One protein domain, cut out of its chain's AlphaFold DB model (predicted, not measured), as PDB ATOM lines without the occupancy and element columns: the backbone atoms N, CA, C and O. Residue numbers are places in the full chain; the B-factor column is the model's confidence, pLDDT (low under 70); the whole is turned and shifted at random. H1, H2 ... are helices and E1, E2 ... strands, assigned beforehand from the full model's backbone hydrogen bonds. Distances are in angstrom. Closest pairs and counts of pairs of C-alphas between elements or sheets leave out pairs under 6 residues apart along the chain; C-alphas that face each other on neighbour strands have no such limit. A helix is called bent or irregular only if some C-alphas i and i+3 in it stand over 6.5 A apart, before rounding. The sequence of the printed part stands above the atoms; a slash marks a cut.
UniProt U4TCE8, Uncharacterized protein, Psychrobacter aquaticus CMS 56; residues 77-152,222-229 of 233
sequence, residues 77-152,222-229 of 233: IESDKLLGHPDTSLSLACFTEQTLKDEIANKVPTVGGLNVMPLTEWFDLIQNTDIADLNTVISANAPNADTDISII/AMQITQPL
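Overview. This is residues 77 to 152 and 222 to 229 of the 233 residues of an uncharacterized protein of Psychrobacter aquaticus CMS 56 (UniProt U4TCE8). A three-stranded antiparallel sheet has H1 over one face, along E3, and H3 on the same face but beside the strands, next to the edge strand E2, while its other face is bare; H2 packs on H1 farther from the sheet, and the three helix centres make a triangle. Residues 77 to 86 fold back in a loop at the end of E1 far from the helices, and together with the helices they set the long axis. The printed part has 84 residues, with three named helices and three named strands in the order E1 H1 H2 H3 E2 E3; the sheet runs E1 E3 E2, and the class is mixed, helices and strands. It is compact, with a radius of gyration of the C-alphas of 13.0 A and spans of 40 by 31 by 18 A.

Arrangement. Start at E1, residues 87 to 94, an edge strand antiparallel to the inner strand E3, residues 222 to 228, at 164 degrees; look for N 90 and O 225, 2.7 A apart. On the other side of E3 find the edge strand E2, residues 148 to 152, antiparallel at 160 degrees, with N 150 and O 224 2.8 A apart. H1, residues 97 to 105, is on the sheet at a height of 8.9 A and runs along the strands, at 4 degrees to E3 on the local plane. H2, residues 119 to 128, is not on the sheet; it forms a helical hairpin with H1, and they touch at a shallow tilt of 21 degrees, opposite ways, closest at the C-alphas of Ala 105 and Phe 123, 4.5 A. H3, residues 131 to 141, is on the same face as H1; its closest C-alpha pair with E2 is Asn 135 and Ile 151, 5.9 A. H3 is close to H2 but not clearly touching, closest at the C-alphas of Ile 126 and Leu 134, 7.2 A. In H1 and H2 every O i to N i+4 pair is within hydrogen-bond range; in H3 5 of 7 are.

Along the chain. Find C-alpha 87 at (45.270, -39.154, 12.807); from there E1 runs 21.5 A to C-alpha 94. H1 is 12.2 A long, H2 14.2 A and H3 15.7 A; H3 is irregular, with C-alphas 132 and 135 7.3 A apart. E2 is 13.0 A long, and E3 runs 19.9 A to C-alpha 228 at (41.225, -41.395, 12.062).

Size, cuts and confidence. Look for the two C-alphas farthest apart, those of Leu 83 and Asn 128, 39.6 A. Residues 153 to 221 are not printed, and C-alphas 152 and 222 are 4.9 A apart across this cut. The link from H1 to H2 is long, with 13 residues. The mean pLDDT of the printed part is 70.1, and 32 residues are under 70, among them residues 77 to 97 and 222 to 229.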
ATOM      1  N   ILE A  77      45.646 -29.070  10.726       42.12
ATOM      2  CA  ILE A  77      46.888 -29.841  10.872       42.12
ATOM      3  C   ILE A  77      46.667 -31.175  10.161       42.12
ATOM      4  O   ILE A  77      46.229 -32.168  10.742       42.12
ATOM      5  N   GLU A  78      46.956 -31.192   8.864       40.88
ATOM      6  CA  GLU A  78      47.030 -32.449   8.125       40.88
ATOM      7  C   GLU A  78      48.242 -33.241   8.638       40.88
ATOM      8  O   GLU A  78      49.382 -32.771   8.611       40.88
ATOM      9  N   SER A  79      47.989 -34.422   9.202       35.91
ATOM     10  CA  SER A  79      49.013 -35.239   9.865       35.91
ATOM     11  C   SER A  79      49.824 -36.101   8.912       35.91
ATOM     12  O   SER A  79      50.811 -36.711   9.326       35.91
ATOM     13  N   ASP A  80      49.479 -36.095   7.624       35.25
ATOM     14  CA  ASP A  80      50.190 -36.813   6.568       35.25
ATOM     15  C   ASP A  80      51.690 -36.450   6.503       35.25
ATOM     16  O   ASP A  80      52.483 -37.184   5.911       35.25
ATOM     17  N   LYS A  81      52.100 -35.343   7.144       33.72
ATOM     18  CA  LYS A  81      53.481 -34.835   7.179       33.72
ATOM     19  C   LYS A  81      54.132 -34.766   8.566       33.72
ATOM     20  O   LYS A  81      55.314 -34.431   8.644       33.72
ATOM     21  N   LEU A  82      53.434 -35.114   9.652       35.66
ATOM     22  CA  LEU A  82      54.011 -35.145  11.004       35.66
ATOM     23  C   LEU A  82      54.335 -36.590  11.412       35.66
ATOM     24  O   LEU A  82      53.475 -37.340  11.868       35.66
ATOM     25  N   LEU A  83      55.609 -36.979  11.275       33.66
ATOM     26  CA  LEU A  83      56.141 -38.242  11.804       33.66
ATOM     27  C   LEU A  83      55.753 -38.404  13.290       33.66
ATOM     28  O   LEU A  83      56.340 -37.756  14.152       33.66
ATOM     29  N   GLY A  84      54.786 -39.284  13.578       36.84
ATOM     30  CA  GLY A  84      54.353 -39.622  14.941       36.84
ATOM     31  C   GLY A  84      52.885 -39.341  15.288       36.84
ATOM     32  O   GLY A  84      52.484 -39.696  16.393       36.84
ATOM     33  N   HIS A  85      52.082 -38.772  14.379       36.94
ATOM     34  CA  HIS A  85      50.648 -38.533  14.596       36.94
ATOM     35  C   HIS A  85      49.797 -39.346  13.597       36.94
ATOM     36  O   HIS A  85      49.745 -38.983  12.427       36.94
ATOM     37  N   PRO A  86      49.165 -40.463  14.016       39.12
ATOM     38  CA  PRO A  86      48.442 -41.375  13.121       39.12
ATOM     39  C   PRO A  86      47.054 -40.885  12.666       39.12
ATOM     40  O   PRO A  86      46.392 -41.618  11.941       39.12
ATOM     41  N   ASP A  87      46.625 -39.677  13.048       46.78
ATOM     42  CA  ASP A  87      45.270 -39.154  12.807       46.78
ATOM     43  C   ASP A  87      45.330 -37.763  12.175       46.78
ATOM     44  O   ASP A  87      46.172 -36.960  12.574       46.78
ATOM     45  N   THR A  88      44.469 -37.452  11.203       50.16
ATOM     46  CA  THR A  88      44.338 -36.090  10.652       50.16
ATOM     47  C   THR A  88      43.580 -35.237  11.663       50.16
ATOM     48  O   THR A  88      42.427 -35.530  11.971       50.16
ATOM     49  N   SER A  89      44.194 -34.175  12.190       49.12
ATOM     50  CA  SER A  89      43.559 -33.315  13.195       49.12
ATOM     51  C   SER A  89      43.351 -31.893  12.675       49.12
ATOM     52  O   SER A  89      44.291 -31.141  12.441       49.12
ATOM     53  N   LEU A  90      42.101 -31.481  12.536       55.75
ATOM     54  CA  LEU A  90      41.712 -30.107  12.263       55.75
ATOM     55  C   LEU A  90      41.540 -29.353  13.591       55.75
ATOM     56  O   LEU A  90      40.576 -29.585  14.313       55.75
ATOM     57  N   SER A  91      42.448 -28.431  13.908       49.75
ATOM     58  CA  SER A  91      42.395 -27.612  15.127       49.75
ATOM     59  C   SER A  91      41.924 -26.190  14.805       49.75
ATOM     60  O   SER A  91      42.699 -25.324  14.399       49.75
ATOM     61  N   LEU A  92      40.639 -25.918  15.008       56.75
ATOM     62  CA  LEU A  92      40.010 -24.627  14.729       56.75
ATOM     63  C   LEU A  92      39.898 -23.769  16.001       56.75
ATOM     64  O   LEU A  92      39.119 -24.081  16.895       56.75
ATOM     65  N   ALA A  93      40.580 -22.624  16.086       51.41
ATOM     66  CA  ALA A  93      40.199 -21.602  17.065       51.41
ATOM     67  C   ALA A  93      38.976 -20.820  16.576       51.41
ATOM     68  O   ALA A  93      38.913 -20.330  15.447       51.41
ATOM     69  N   CYS A  94      37.998 -20.678  17.463       55.62
ATOM     70  CA  CYS A  94      36.801 -19.899  17.201       55.62
ATOM     71  C   CYS A  94      36.866 -18.615  18.026       55.62
ATOM     72  O   CYS A  94      37.150 -18.637  19.219       55.62
ATOM     73  N   PHE A  95      36.620 -17.468  17.401       50.56
ATOM     74  CA  PHE A  95      36.848 -16.178  18.065       50.56
ATOM     75  C   PHE A  95      35.721 -15.795  19.005       50.56
ATOM     76  O   PHE A  95      35.940 -15.049  19.962       50.56
ATOM     77  N   THR A  96      34.531 -16.331  18.749       59.09
ATOM     78  CA  THR A  96      33.373 -16.173  19.612       59.09
ATOM     79  C   THR A  96      32.766 -17.526  19.941       59.09
ATOM     80  O   THR A  96      32.872 -18.488  19.177       59.09
ATOM     81  N   GLU A  97      32.082 -17.553  21.078       69.75
ATOM     82  CA  GLU A  97      31.272 -18.681  21.519       69.75
ATOM     83  C   GLU A  97      30.202 -19.072  20.490       69.75
ATOM     84  O   GLU A  97      29.972 -20.253  20.243       69.75
ATOM     85  N   GLN A  98      29.573 -18.076  19.861       70.06
ATOM     86  CA  GLN A  98      28.518 -18.290  18.872       70.06
ATOM     87  C   GLN A  98      29.075 -18.941  17.606       70.06
ATOM     88  O   GLN A  98      28.583 -19.973  17.172       70.06
ATOM     89  N   THR A  99      30.171 -18.398  17.088       64.88
ATOM     90  CA  THR A  99      30.878 -18.926  15.919       64.88
ATOM     91  C   THR A  99      31.300 -20.384  16.140       64.88
ATOM     92  O   THR A  99      31.081 -21.228  15.277       64.88
ATOM     93  N   LEU A 100      31.810 -20.717  17.332       72.56
ATOM     94  CA  LEU A 100      32.102 -22.100  17.710       72.56
ATOM     95  C   LEU A 100      30.857 -22.998  17.635       72.56
ATOM     96  O   LEU A 100      30.907 -24.083  17.055       72.56
ATOM     97  N   LYS A 101      29.748 -22.558  18.236       76.81
ATOM     98  CA  LYS A 101      28.486 -23.304  18.230       76.81
ATOM     99  C   LYS A 101      27.962 -23.521  16.819       76.81
ATOM    100  O   LYS A 101      27.543 -24.630  16.514       76.81
ATOM    101  N   ASP A 102      28.026 -22.507  15.964       73.94
ATOM    102  CA  ASP A 102      27.569 -22.593  14.577       73.94
ATOM    103  C   ASP A 102      28.368 -23.643  13.790       73.94
ATOM    104  O   ASP A 102      27.783 -24.464  13.084       73.94
ATOM    105  N   GLU A 103      29.690 -23.702  13.974       72.88
ATOM    106  CA  GLU A 103      30.526 -24.716  13.315       72.88
ATOM    107  C   GLU A 103      30.249 -26.128  13.828       72.88
ATOM    108  O   GLU A 103      30.098 -27.058  13.033       72.88
ATOM    109  N   ILE A 104      30.125 -26.309  15.146       76.06
ATOM    110  CA  ILE A 104      29.779 -27.615  15.721       76.06
ATOM    111  C   ILE A 104      28.387 -28.047  15.246       76.06
ATOM    112  O   ILE A 104      28.199 -29.201  14.868       76.06
ATOM    113  N   ALA A 105      27.419 -27.130  15.212       80.31
ATOM    114  CA  ALA A 105      26.049 -27.391  14.780       80.31
ATOM    115  C   ALA A 105      25.962 -27.828  13.304       80.31
ATOM    116  O   ALA A 105      25.034 -28.543  12.928       80.31
ATOM    117  N   ASN A 106      26.951 -27.466  12.484       74.62
ATOM    118  CA  ASN A 106      27.078 -27.924  11.101       74.62
ATOM    119  C   ASN A 106      27.838 -29.257  10.954       74.62
ATOM    120  O   ASN A 106      27.865 -29.828   9.863       74.62
ATOM    121  N   LYS A 107      28.435 -29.785  12.031       73.00
ATOM    122  CA  LYS A 107      29.172 -31.058  12.047       73.00
ATOM    123  C   LYS A 107      28.482 -32.091  12.929       73.00
ATOM    124  O   LYS A 107      28.922 -32.372  14.040       73.00
ATOM    125  N   VAL A 108      27.401 -32.679  12.418       81.88
ATOM    126  CA  VAL A 108      26.723 -33.786  13.107       81.88
ATOM    127  C   VAL A 108      27.662 -34.996  13.152       81.88
ATOM    128  O   VAL A 108      28.076 -35.459  12.087       81.88
ATOM    129  N   PRO A 109      27.986 -35.542  14.337       80.44
ATOM    130  CA  PRO A 109      28.789 -36.751  14.430       80.44
ATOM    131  C   PRO A 109      28.113 -37.934  13.732       80.44
ATOM    132  O   PRO A 109      26.882 -38.064  13.741       80.44
ATOM    133  N   THR A 110      28.919 -38.834  13.175       80.25
ATOM    134  CA  THR A 110      28.448 -40.078  12.559       80.25
ATOM    135  C   THR A 110      28.969 -41.296  13.306       80.25
ATOM    136  O   THR A 110      30.053 -41.256  13.881       80.25
ATOM    137  N   VAL A 111      28.200 -42.385  13.304       77.69
ATOM    138  CA  VAL A 111      28.627 -43.708  13.783       77.69
ATOM    139  C   VAL A 111      28.311 -44.722  12.692       77.69
ATOM    140  O   VAL A 111      27.143 -44.952  12.370       77.69
ATOM    141  N   GLY A 112      29.348 -45.324  12.103       77.50
ATOM    142  CA  GLY A 112      29.170 -46.247  10.982       77.50
ATOM    143  C   GLY A 112      28.616 -45.552   9.734       77.50
ATOM    144  O   GLY A 112      27.811 -46.143   9.010       77.50
ATOM    145  N   GLY A 113      29.004 -44.290   9.513       77.94
ATOM    146  CA  GLY A 113      28.588 -43.491   8.357       77.94
ATOM    147  C   GLY A 113      27.154 -42.954   8.411       77.94
ATOM    148  O   GLY A 113      26.664 -42.425   7.414       77.94
ATOM    149  N   LEU A 114      26.463 -43.086   9.545       80.75
ATOM    150  CA  LEU A 114      25.131 -42.521   9.761       80.75
ATOM    151  C   LEU A 114      25.180 -41.461  10.855       80.75
ATOM    152  O   LEU A 114      25.797 -41.682  11.895       80.75
ATOM    153  N   ASN A 115      24.490 -40.342  10.640       84.06
ATOM    154  CA  ASN A 115      24.350 -39.298  11.652       84.06
ATOM    155  C   ASN A 115      23.748 -39.874  12.938       84.06
ATOM    156  O   ASN A 115      22.751 -40.600  12.887       84.06
ATOM    157  N   VAL A 116      24.310 -39.498  14.090       85.06
ATOM    158  CA  VAL A 116      23.800 -39.931  15.404       85.06
ATOM    159  C   VAL A 116      22.384 -39.419  15.686       85.06
ATOM    160  O   VAL A 116      21.644 -40.045  16.441       85.06
ATOM    161  N   MET A 117      21.993 -38.307  15.053       89.88
ATOM    162  CA  MET A 117      20.652 -37.723  15.115       89.88
ATOM    163  C   MET A 117      20.364 -36.835  13.885       89.88
ATOM    164  O   MET A 117      21.280 -36.537  13.110       89.88
ATOM    165  N   PRO A 118      19.110 -36.398  13.664       90.62
ATOM    166  CA  PRO A 118      18.780 -35.435  12.616       90.62
ATOM    167  C   PRO A 118      19.557 -34.116  12.757       90.62
ATOM    168  O   PRO A 118      19.733 -33.608  13.861       90.62
ATOM    169  N   LEU A 119      19.949 -33.513  11.626       84.06
ATOM    170  CA  LEU A 119      20.718 -32.258  11.595       84.06
ATOM    171  C   LEU A 119      20.046 -31.122  12.377       84.06
ATOM    172  O   LEU A 119      20.715 -30.403  13.103       84.06
ATOM    173  N   THR A 120      18.726 -30.972  12.256       88.81
ATOM    174  CA  THR A 120      17.976 -29.927  12.967       88.81
ATOM    175  C   THR A 120      17.972 -30.139  14.479       88.81
ATOM    176  O   THR A 120      18.075 -29.180  15.228       88.81
ATOM    177  N   GLU A 121      17.886 -31.395  14.926       90.81
ATOM    178  CA  GLU A 121      17.912 -31.739  16.349       90.81
ATOM    179  C   GLU A 121      19.303 -31.496  16.944       90.81
ATOM    180  O   GLU A 121      19.421 -30.918  18.021       90.81
ATOM    181  N   TRP A 122      20.357 -31.846  16.199       88.81
ATOM    182  CA  TRP A 122      21.735 -31.523  16.564       88.81
ATOM    183  C   TRP A 122      21.969 -30.014  16.624       88.81
ATOM    184  O   TRP A 122      22.529 -29.513  17.595       88.81
ATOM    185  N   PHE A 123      21.506 -29.284  15.609       86.38
ATOM    186  CA  PHE A 123      21.630 -27.834  15.559       86.38
ATOM    187  C   PHE A 123      20.993 -27.193  16.794       86.38
ATOM    188  O   PHE A 123      21.663 -26.469  17.529       86.38
ATOM    189  N   ASP A 124      19.733 -27.527  17.081       91.00
ATOM    190  CA  ASP A 124      19.024 -27.004  18.248       91.00
ATOM    191  C   ASP A 124      19.721 -27.393  19.561       91.00
ATOM    192  O   ASP A 124      19.841 -26.564  20.465       91.00
ATOM    193  N   LEU A 125      20.224 -28.625  19.673       93.31
ATOM    194  CA  LEU A 125      20.962 -29.091  20.846       93.31
ATOM    195  C   LEU A 125      22.218 -28.247  21.094       93.31
ATOM    196  O   LEU A 125      22.410 -27.750  22.202       93.31
ATOM    197  N   ILE A 126      23.051 -28.047  20.074       89.44
ATOM    198  CA  ILE A 126      24.308 -27.299  20.196       89.44
ATOM    199  C   ILE A 126      24.054 -25.822  20.496       89.44
ATOM    200  O   ILE A 126      24.687 -25.259  21.393       89.44
ATOM    201  N   GLN A 127      23.094 -25.198  19.812       87.50
ATOM    202  CA  GLN A 127      22.775 -23.785  20.019       87.50
ATOM    203  C   GLN A 127      22.298 -23.509  21.451       87.50
ATOM    204  O   GLN A 127      22.719 -22.527  22.072       87.50
ATOM    205  N   ASN A 128      21.494 -24.419  22.010       91.94
ATOM    206  CA  ASN A 128      20.931 -24.295  23.354       91.94
ATOM    207  C   ASN A 128      21.831 -24.848  24.478       91.94
ATOM    208  O   ASN A 128      21.454 -24.749  25.645       91.94
ATOM    209  N   THR A 129      22.998 -25.420  24.164       92.00
ATOM    210  CA  THR A 129      23.937 -25.961  25.163       92.00
ATOM    211  C   THR A 129      24.967 -24.910  25.568       92.00
ATOM    212  O   THR A 129      25.543 -24.238  24.715       92.00
ATOM    213  N   ASP A 130      25.243 -24.763  26.863       89.81
ATOM    214  CA  ASP A 130      26.323 -23.894  27.339       89.81
ATOM    215  C   ASP A 130      27.695 -24.448  26.927       89.81
ATOM    216  O   ASP A 130      27.922 -25.656  26.939       89.81
ATOM    217  N   ILE A 131      28.653 -23.577  26.588       82.81
ATOM    218  CA  ILE A 131      29.966 -24.018  26.077       82.81
ATOM    219  C   ILE A 131      30.702 -24.955  27.029       82.81
ATOM    220  O   ILE A 131      31.356 -25.898  26.580       82.81
ATOM    221  N   ALA A 132      30.574 -24.720  28.334       84.31
ATOM    222  CA  ALA A 132      31.180 -25.566  29.353       84.31
ATOM    223  C   ALA A 132      30.690 -27.026  29.288       84.31
ATOM    224  O   ALA A 132      31.430 -27.930  29.674       84.31
ATOM    225  N   ASP A 133      29.490 -27.254  28.749       90.06
ATOM    226  CA  ASP A 133      28.833 -28.557  28.679       90.06
ATOM    227  C   ASP A 133      28.921 -29.210  27.291       90.06
ATOM    228  O   ASP A 133      28.586 -30.388  27.150       90.06
ATOM    229  N   LEU A 134      29.412 -28.499  26.265       87.75
ATOM    230  CA  LEU A 134      29.454 -29.010  24.889       87.75
ATOM    231  C   LEU A 134      30.261 -30.305  24.758       87.75
ATOM    232  O   LEU A 134      29.802 -31.224  24.088       87.75
ATOM    233  N   ASN A 135      31.409 -30.429  25.435       86.75
ATOM    234  CA  ASN A 135      32.175 -31.684  25.438       86.75
ATOM    235  C   ASN A 135      31.344 -32.856  25.967       86.75
ATOM    236  O   ASN A 135      31.321 -33.926  25.366       86.75
ATOM    237  N   THR A 136      30.615 -32.646  27.066       89.00
ATOM    238  CA  THR A 136      29.740 -33.668  27.650       89.00
ATOM    239  C   THR A 136      28.637 -34.059  26.670       89.00
ATOM    240  O   THR A 136      28.374 -35.247  26.486       89.00
ATOM    241  N   VAL A 137      28.012 -33.077  26.015       89.69
ATOM    242  CA  VAL A 137      26.947 -33.309  25.031       89.69
ATOM    243  C   VAL A 137      27.465 -34.062  23.807       89.69
ATOM    244  O   VAL A 137      26.838 -35.039  23.397       89.69
ATOM    245  N   ILE A 138      28.615 -33.672  23.258       86.62
ATOM    246  CA  ILE A 138      29.235 -34.347  22.112       86.62
ATOM    247  C   ILE A 138      29.565 -35.800  22.476       86.62
ATOM    248  O   ILE A 138      29.096 -36.723  21.808       86.62
ATOM    249  N   SER A 139      30.292 -36.028  23.576       84.88
ATOM    250  CA  SER A 139      30.696 -37.379  23.986       84.88
ATOM    251  C   SER A 139      29.508 -38.284  24.337       84.88
ATOM    252  O   SER A 139      29.552 -39.481  24.066       84.88
ATOM    253  N   ALA A 140      28.433 -37.740  24.921       86.62
ATOM    254  CA  ALA A 140      27.241 -38.515  25.270       86.62
ATOM    255  C   ALA A 140      26.447 -38.977  24.041       86.62
ATOM    256  O   ALA A 140      25.852 -40.056  24.066       86.62
ATOM    257  N   ASN A 141      26.437 -38.177  22.974       83.25
ATOM    258  CA  ASN A 141      25.682 -38.476  21.758       83.25
ATOM    259  C   ASN A 141      26.508 -39.224  20.706       83.25
ATOM    260  O   ASN A 141      25.928 -39.804  19.791       83.25
ATOM    261  N   ALA A 142      27.838 -39.249  20.835       77.62
ATOM    262  CA  ALA A 142      28.715 -39.871  19.851       77.62
ATOM    263  C   ALA A 142      29.939 -40.595  20.471       77.62
ATOM    264  O   ALA A 142      31.075 -40.339  20.078       77.62
ATOM    265  N   PRO A 143      29.751 -41.549  21.408       71.38
ATOM    266  CA  PRO A 143      30.856 -42.193  22.137       71.38
ATOM    267  C   PRO A 143      31.791 -43.066  21.276       71.38
ATOM    268  O   PRO A 143      32.801 -43.544  21.780       71.38
ATOM    269  N   ASN A 144      31.454 -43.303  20.005       72.12
ATOM    270  CA  ASN A 144      32.276 -44.017  19.019       72.12
ATOM    271  C   ASN A 144      32.177 -43.327  17.652       72.12
ATOM    272  O   ASN A 144      31.986 -43.991  16.634       72.12
ATOM    273  N   ALA A 145      32.160 -41.996  17.658       73.62
ATOM    274  CA  ALA A 145      32.044 -41.228  16.435       73.62
ATOM    275  C   ALA A 145      33.179 -41.565  15.462       73.62
ATOM    276  O   ALA A 145      34.325 -41.738  15.876       73.62
ATOM    277  N   ASP A 146      32.875 -41.562  14.166       65.88
ATOM    278  CA  ASP A 146      33.886 -41.654  13.105       65.88
ATOM    279  C   ASP A 146      34.803 -40.403  13.101       65.88
ATOM    280  O   ASP A 146      35.829 -40.358  12.430       65.88
ATOM    281  N   THR A 147      34.427 -39.353  13.838       64.44
ATOM    282  CA  THR A 147      35.171 -38.103  14.012       64.44
ATOM    283  C   THR A 147      35.051 -37.638  15.460       64.44
ATOM    284  O   THR A 147      33.939 -37.458  15.953       64.44
ATOM    285  N   ASP A 148      36.177 -37.404  16.127       70.12
ATOM    286  CA  ASP A 148      36.202 -36.907  17.502       70.12
ATOM    287  C   ASP A 148      36.212 -35.374  17.509       70.12
ATOM    288  O   ASP A 148      37.087 -34.760  16.899       70.12
ATOM    289  N   ILE A 149      35.233 -34.749  18.168       74.38
ATOM    290  CA  ILE A 149      35.148 -33.291  18.315       74.38
ATOM    291  C   ILE A 149      35.373 -32.960  19.785       74.38
ATOM    292  O   ILE A 149      34.594 -33.350  20.652       74.38
ATOM    293  N   SER A 150      36.406 -32.175  20.054       75.81
ATOM    294  CA  SER A 150      36.742 -31.699  21.391       75.81
ATOM    295  C   SER A 150      36.743 -30.178  21.436       75.81
ATOM    296  O   SER A 150      37.207 -29.506  20.517       75.81
ATOM    297  N   ILE A 151      36.196 -29.626  22.514       77.56
ATOM    298  CA  ILE A 151      36.080 -28.191  22.757       77.56
ATOM    299  C   ILE A 151      37.092 -27.786  23.824       77.56
ATOM    300  O   ILE A 151      37.111 -28.314  24.936       77.56
ATOM    301  N   ILE A 152      37.921 -26.807  23.500       73.88
ATOM    302  CA  ILE A 152      38.883 -26.192  24.404       73.88
ATOM    303  C   ILE A 152      38.235 -24.915  24.928       73.88
ATOM    304  O   ILE A 152      38.028 -23.977  24.171       73.88
ATOM    305  N   ALA A 222      38.181 -22.801  21.585       60.78
ATOM    306  CA  ALA A 222      38.602 -23.435  20.335       60.78
ATOM    307  C   ALA A 222      37.953 -24.822  20.209       60.78
ATOM    308  O   ALA A 222      37.456 -25.367  21.191       60.78
ATOM    309  N   MET A 223      37.955 -25.399  19.012       62.97
ATOM    310  CA  MET A 223      37.613 -26.796  18.767       62.97
ATOM    311  C   MET A 223      38.771 -27.519  18.097       62.97
ATOM    312  O   MET A 223      39.485 -26.965  17.268       62.97
ATOM    313  N   GLN A 224      38.913 -28.792  18.412       63.47
ATOM    314  CA  GLN A 224      39.773 -29.709  17.696       63.47
ATOM    315  C   GLN A 224      38.927 -30.880  17.217       63.47
ATOM    316  O   GLN A 224      38.171 -31.476  17.979       63.47
ATOM    317  N   ILE A 225      39.057 -31.184  15.937       60.03
ATOM    318  CA  ILE A 225      38.385 -32.263  15.238       60.03
ATOM    319  C   ILE A 225      39.464 -33.254  14.837       60.03
ATOM    320  O   ILE A 225      40.350 -32.912  14.060       60.03
ATOM    321  N   THR A 226      39.393 -34.476  15.337       60.19
ATOM    322  CA  THR A 226      40.328 -35.541  14.976       60.19
ATOM    323  C   THR A 226      39.597 -36.572  14.136       60.19
ATOM    324  O   THR A 226      38.573 -37.115  14.548       60.19
ATOM    325  N   GLN A 227      40.116 -36.833  12.942       55.56
ATOM    326  CA  GLN A 227      39.657 -37.902  12.069       55.56
ATOM    327  C   GLN A 227      40.715 -39.009  12.047       55.56
ATOM    328  O   GLN A 227      41.884 -38.717  11.769       55.56
ATOM    329  N   PRO A 228      40.337 -40.271  12.310       50.41
ATOM    330  CA  PRO A 228      41.225 -41.395  12.062       50.41
ATOM    331  C   PRO A 228      41.664 -41.366  10.596       50.41
ATOM    332  O   PRO A 228      40.835 -41.159   9.707       50.41
ATOM    333  N   LEU A 229      42.953 -41.575  10.321       44.78
ATOM    334  CA  LEU A 229      43.371 -41.861   8.950       44.78
ATOM    335  C   LEU A 229      42.672 -43.155   8.520       44.78
ATOM    336  O   LEU A 229      42.931 -44.221   9.087       44.78
TER     337      LEU A 229